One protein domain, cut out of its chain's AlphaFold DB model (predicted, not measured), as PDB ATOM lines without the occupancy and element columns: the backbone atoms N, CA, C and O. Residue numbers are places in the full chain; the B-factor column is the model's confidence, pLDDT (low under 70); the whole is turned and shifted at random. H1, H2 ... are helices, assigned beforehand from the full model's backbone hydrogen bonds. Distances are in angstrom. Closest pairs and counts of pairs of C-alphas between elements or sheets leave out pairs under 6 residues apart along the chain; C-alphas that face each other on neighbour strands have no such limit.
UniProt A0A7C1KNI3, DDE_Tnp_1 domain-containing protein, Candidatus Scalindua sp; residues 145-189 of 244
ATOM      1  N   LEU A 145      38.605  97.953  34.280       53.12
ATOM      2  CA  LEU A 145      39.289  98.645  33.174       53.12
ATOM      3  C   LEU A 145      38.355  99.052  32.018       53.12
ATOM      4  O   LEU A 145      38.736  99.871  31.193       53.12
ATOM      5  N   ASP A 146      37.138  98.507  31.961       50.62
ATOM      6  CA  ASP A 146      36.122  98.901  30.976       50.62
ATOM      7  C   ASP A 146      35.297 100.126  31.435       50.62
ATOM      8  O   ASP A 146      34.450 100.623  30.696       50.62
ATOM      9  N   CYS A 147      35.541 100.627  32.653       52.03
ATOM     10  CA  CYS A 147      34.882 101.794  33.246       52.03
ATOM     11  C   CYS A 147      35.878 102.937  33.509       52.03
ATOM     12  O   CYS A 147      35.796 103.601  34.542       52.03
ATOM     13  N   LEU A 148      36.828 103.151  32.593       53.28
ATOM     14  CA  LEU A 148      37.733 104.303  32.624       53.28
ATOM     15  C   LEU A 148      36.895 105.584  32.523       53.28
ATOM     16  O   LEU A 148      36.381 105.927  31.463       53.28
ATOM     17  N   SER A 149      36.724 106.279  33.641       44.81
ATOM     18  CA  SER A 149      35.898 107.484  33.755       44.81
ATOM     19  C   SER A 149      36.638 108.766  33.347       44.81
ATOM     20  O   SER A 149      36.293 109.848  33.813       44.81
ATOM     21  N   SER A 150      37.687 108.683  32.522       50.50
ATOM     22  CA  SER A 150      38.544 109.831  32.201       50.50
ATOM     23  C   SER A 150      38.950 109.891  30.728       50.50
ATOM     24  O   SER A 150      39.669 109.025  30.241       50.50
ATOM     25  N   ASP A 151      38.567 110.983  30.059       52.16
ATOM     26  CA  ASP A 151      38.852 111.289  28.644       52.16
ATOM     27  C   ASP A 151      40.303 111.750  28.365       52.16
ATOM     28  O   ASP A 151      40.675 112.039  27.227       52.16
ATOM     29  N   LEU A 152      41.156 111.835  29.393       55.66
ATOM     30  CA  LEU A 152      42.552 112.266  29.272       55.66
ATOM     31  C   LEU A 152      43.493 111.058  29.172       55.66
ATOM     32  O   LEU A 152      43.578 110.247  30.092       55.66
ATOM     33  N   ALA A 153      44.268 110.983  28.084       53.34
ATOM     34  CA  ALA A 153      45.182 109.872  27.782       53.34
ATOM     35  C   ALA A 153      46.183 109.534  28.912       53.34
ATOM     36  O   ALA A 153      46.532 108.370  29.091       53.34
ATOM     37  N   LEU A 154      46.597 110.525  29.713       57.72
ATOM     38  CA  LEU A 154      47.485 110.321  30.868       57.72
ATOM     39  C   LEU A 154      46.855 109.453  31.970       57.72
ATOM     40  O   LEU A 154      47.562 108.683  32.619       57.72
ATOM     41  N   ASN A 155      45.537 109.544  32.167       61.28
ATOM     42  CA  ASN A 155      44.836 108.755  33.180       61.28
ATOM     43  C   ASN A 155      44.680 107.300  32.721       61.28
ATOM     44  O   ASN A 155      44.847 106.388  33.523       61.28
ATOM     45  N   VAL A 156      44.489 107.074  31.415       65.50
ATOM     46  CA  VAL A 156      44.397 105.725  30.837       65.50
ATOM     47  C   VAL A 156      45.693 104.937  31.056       65.50
ATOM     48  O   VAL A 156      45.648 103.805  31.538       65.50
ATOM     49  N   ASP A 157      46.855 105.530  30.767       70.06
ATOM     50  CA  ASP A 157      48.149 104.859  30.959       70.06
ATOM     51  C   ASP A 157      48.421 104.532  32.437       70.06
ATOM     52  O   ASP A 157      48.953 103.463  32.763       70.06
ATOM     53  N   PHE A 158      48.027 105.426  33.347       73.25
ATOM     54  CA  PHE A 158      48.150 105.205  34.785       73.25
ATOM     55  C   PHE A 158      47.217 104.095  35.283       73.25
ATOM     56  O   PHE A 158      47.658 103.217  36.030       73.25
ATOM     57  N   ASP A 159      45.965 104.078  34.831       69.88
ATOM     58  CA  ASP A 159      44.974 103.068  35.206       69.88
ATOM     59  C   ASP A 159      45.376 101.674  34.705       69.88
ATOM     60  O   ASP A 159      45.331 100.689  35.456       69.88
ATOM     61  N   VAL A 160      45.881 101.585  33.469       75.31
ATOM     62  CA  VAL A 160      46.449 100.343  32.923       75.31
ATOM     63  C   VAL A 160      47.663  99.901  33.738       75.31
ATOM     64  O   VAL A 160      47.746  98.734  34.134       75.31
ATOM     65  N   THR A 161      48.591 100.814  34.037       79.56
ATOM     66  CA  THR A 161      49.801 100.496  34.811       79.56
ATOM     67  C   THR A 161      49.446  99.990  36.209       79.56
ATOM     68  O   THR A 161      49.930  98.937  36.633       79.56
ATOM     69  N   THR A 162      48.552 100.688  36.905       76.38
ATOM     70  CA  THR A 162      48.080 100.326  38.247       76.38
ATOM     71  C   THR A 162      47.364  98.980  38.239       76.38
ATOM     72  O   THR A 162      47.577  98.161  39.134       76.38
ATOM     73  N   THR A 163      46.600  98.676  37.190       76.75
ATOM     74  CA  THR A 163      45.937  97.377  37.041       76.75
ATOM     75  C   THR A 163      46.924  96.236  36.813       76.75
ATOM     76  O   THR A 163      46.787  95.161  37.407       76.75
ATOM     77  N   VAL A 164      47.951  96.449  35.985       82.12
ATOM     78  CA  VAL A 164      49.022  95.461  35.798       82.12
ATOM     79  C   VAL A 164      49.743  95.216  37.123       82.12
ATOM     80  O   VAL A 164      49.928  94.059  37.505       82.12
ATOM     81  N   LEU A 165      50.085  96.276  37.860       83.44
ATOM     82  CA  LEU A 165      50.695  96.172  39.187       83.44
ATOM     83  C   LEU A 165      49.803  95.395  40.157       83.44
ATOM     84  O   LEU A 165      50.269  94.452  40.796       83.44
ATOM     85  N   ALA A 166      48.516  95.727  40.226       82.62
ATOM     86  CA  ALA A 166      47.573  95.034  41.087       82.62
ATOM     87  C   ALA A 166      47.482  93.545  40.723       82.62
ATOM     88  O   ALA A 166      47.595  92.689  41.602       82.62
ATOM     89  N   SER A 167      47.382  93.197  39.436       82.12
ATOM     90  CA  SER A 167      47.386  91.797  38.994       82.12
ATOM     91  C   SER A 167      48.657  91.048  39.409       82.12
ATOM     92  O   SER A 167      48.583  89.901  39.862       82.12
ATOM     93  N   LEU A 168      49.824  91.690  39.299       86.75
ATOM     94  CA  LEU A 168      51.091  91.112  39.741       86.75
ATOM     95  C   LEU A 168      51.102  90.880  41.255       86.75
ATOM     96  O   LEU A 168      51.492  89.796  41.687       86.75
ATOM     97  N   LEU A 169      50.605  91.828  42.054       87.94
ATOM     98  CA  LEU A 169      50.491  91.679  43.508       87.94
ATOM     99  C   LEU A 169      49.564  90.521  43.895       87.94
ATOM    100  O   LEU A 169      49.920  89.720  44.759       87.94
ATOM    101  N   TYR A 170      48.419  90.361  43.224       88.25
ATOM    102  CA  TYR A 170      47.534  89.215  43.459       88.25
ATOM    103  C   TYR A 170      48.177  87.886  43.054       88.25
ATOM    104  O   TYR A 170      48.002  86.891  43.752       88.25
ATOM    105  N   ARG A 171      48.962  87.853  41.972       87.25
ATOM    106  CA  ARG A 171      49.711  86.654  41.562       87.25
ATOM    107  C   ARG A 171      50.814  86.303  42.560       87.25
ATOM    108  O   ARG A 171      50.995  85.132  42.885       87.25
ATOM    109  N   MET A 172      51.521  87.309  43.076       89.06
ATOM    110  CA  MET A 172      52.495  87.131  44.152       89.06
ATOM    111  C   MET A 172      51.818  86.604  45.418       89.06
ATOM    112  O   MET A 172      52.301  85.633  45.995       89.06
ATOM    113  N   LEU A 173      50.672  87.167  45.809       89.88
ATOM    114  CA  LEU A 173      49.882  86.681  46.938       89.88
ATOM    115  C   LEU A 173      49.455  85.219  46.738       89.88
ATOM    116  O   LEU A 173      49.679  84.400  47.623       89.88
ATOM    117  N   ALA A 174      48.914  84.874  45.567       91.50
ATOM    118  CA  ALA A 174      48.512  83.509  45.224       91.50
ATOM    119  C   ALA A 174      49.662  82.511  45.404       91.50
ATOM    120  O   ALA A 174      49.477  81.459  46.002       91.50
ATOM    121  N   SER A 175      50.869  82.872  44.949       90.31
ATOM    122  CA  SER A 175      52.063  82.020  45.054       90.31
ATOM    123  C   SER A 175      52.510  81.728  46.492       90.31
ATOM    124  O   SER A 175      53.289  80.806  46.715       90.31
ATOM    125  N   LYS A 176      52.043  82.517  47.468       90.06
ATOM    126  CA  LYS A 176      52.344  82.346  48.896       90.06
ATOM    127  C   LYS A 176      51.241  81.602  49.652       90.06
ATOM    128  O   LYS A 176      51.457  81.217  50.797       90.06
ATOM    129  N   LEU A 177      50.072  81.409  49.045       91.56
ATOM    130  CA  LEU A 177      48.910  80.787  49.674       91.56
ATOM    131  C   LEU A 177      48.756  79.351  49.170       91.56
ATOM    132  O   LEU A 177      48.271  79.125  48.063       91.56
ATOM    133  N   SER A 178      49.134  78.389  50.014       89.38
ATOM    134  CA  SER A 178      49.079  76.958  49.691       89.38
ATOM    135  C   SER A 178      47.690  76.535  49.199       89.38
ATOM    136  O   SER A 178      46.694  76.711  49.907       89.38
ATOM    137  N   GLY A 179      47.626  75.944  48.005       88.94
ATOM    138  CA  GLY A 179      46.391  75.473  47.366       88.94
ATOM    139  C   GLY A 179      45.604  76.553  46.613       88.94
ATOM    140  O   GLY A 179      44.530  76.262  46.080       88.94
ATOM    141  N   PHE A 180      46.112  77.788  46.554       89.00
ATOM    142  CA  PHE A 180      45.494  78.921  45.858       89.00
ATOM    143  C   PHE A 180      46.359  79.498  44.726       89.00
ATOM    144  O   PHE A 180      45.998  80.512  44.134       89.00
ATOM    145  N   GLU A 181      47.451  78.834  44.349       87.38
ATOM    146  CA  GLU A 181      48.474  79.326  43.414       87.38
ATOM    147  C   GLU A 181      47.928  79.591  42.002       87.38
ATOM    148  O   GLU A 181      48.461  80.411  41.257       87.38
ATOM    149  N   SER A 182      46.853  78.893  41.629       81.25
ATOM    150  CA  SER A 182      46.201  78.996  40.317       81.25
ATOM    151  C   SER A 182      44.940  79.866  40.304       81.25
ATOM    152  O   SER A 182      44.286  79.971  39.265       81.25
ATOM    153  N   TYR A 183      44.575  80.477  41.435       83.12
ATOM    154  CA  TYR A 183      43.340  81.249  41.568       83.12
ATOM    155  C   TYR A 183      43.519  82.706  41.127       83.12
ATOM    156  O   TYR A 183      44.547  83.330  41.377       83.12
ATOM    157  N   GLY A 184      42.483  83.255  40.487       82.31
ATOM    158  CA  GLY A 184      42.459  84.643  40.028       82.31
ATOM    159  C   GLY A 184      42.128  85.668  41.129       82.31
ATOM    160  O   GLY A 184      41.621  85.299  42.201       82.31
ATOM    161  N   PRO A 185      42.344  86.972  40.862       84.56
ATOM    162  CA  PRO A 185      42.201  88.052  41.844       84.56
ATOM    163  C   PRO A 185      40.842  88.095  42.545       84.56
ATOM    164  O   PRO A 185      40.785  88.258  43.758       84.56
ATOM    165  N   LYS A 186      39.742  87.857  41.818       83.00
ATOM    166  CA  LYS A 186      38.376  87.906  42.368       83.00
ATOM    167  C   LYS A 186      38.161  86.925  43.526       83.00
ATOM    168  O   LYS A 186      37.559  87.272  44.543       83.00
ATOM    169  N   LEU A 187      38.641  85.687  43.378       86.19
ATOM    170  CA  LEU A 187      38.501  84.658  44.413       86.19
ATOM    171  C   LEU A 187      39.451  84.909  45.583       86.19
ATOM    172  O   LEU A 187      39.038  84.746  46.732       86.19
ATOM    173  N   LEU A 188      40.680  85.348  45.298       89.38
ATOM    174  CA  LEU A 188      41.649  85.731  46.324       89.38
ATOM    175  C   LEU A 188      41.131  86.901  47.162       89.38
ATOM    176  O   LEU A 188      41.137  86.821  48.389       89.38
ATOM    177  N   PHE A 189      40.596  87.937  46.512       87.56
ATOM    178  CA  PHE A 189      39.982  89.078  47.175       87.56
ATOM    179  C   PHE A 189      38.861  88.621  48.103       87.56
ATOM    180  O   PHE A 189      38.924  88.866  49.302       87.56
TER     181      PHE A 189
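What this domain is: This is residues 145 to 189 of the 244 residues of the protein "DDE_Tnp_1 domain-containing protein" of Candidatus Scalindua sp (UniProt A0A7C1KNI3). One long, straight helix, H1, makes the length of a rod, and the stretches before and after it fold back along the same side of it. The stretch after H1, residues 177 to 184, leads back to the very short helix H2, which packs on H1 beside residues 167 to 174. The printed part has 45 residues, with two named helices in the order H1, H2 and no named strand, and its class is all helix. The whole is loose, with a radius of gyration of the C-alphas of 13.3 A, and the C-alphas span 41 by 15 by 11 A.

Where its parts are: The printed part begins at Leu 145, with its C-alpha at (39.289, 98.645, 33.174). Residues 145 to 152 hold no named element. H1 is residues 153 to 176, 24 residues, and measures 35.4 A from C-alpha 153 at (45.182, 109.872, 27.782) to C-alpha 176 at (52.344, 82.346, 48.896). After a short link of 8 residues comes H2, residues 185 to 189, which ends at C-alpha 189 at (39.982, 89.078, 47.175).

How they stand to each other: H1 touches H2 with residues 167 to 174 alone. Their closest C-alphas are those of Tyr 170 and Pro 185, 5.7 A apart, and 5 pairs of C-alphas lie within 8 A. The centres of the two helices are 13.6 A apart. In H1 and H2 every O i to N i+4 pair is within hydrogen-bond range.

The domain as a whole: The two C-alphas farthest apart are those of Asp 151 and Ser 178, at 41.5 A. The C-alphas of Leu 145 and Phe 189, the first and last printed, are 17.0 A apart. The printed part has no cut. The mean pLDDT of the printed part is 76.1, and residues 145 to 156 and residue 159 are under 70.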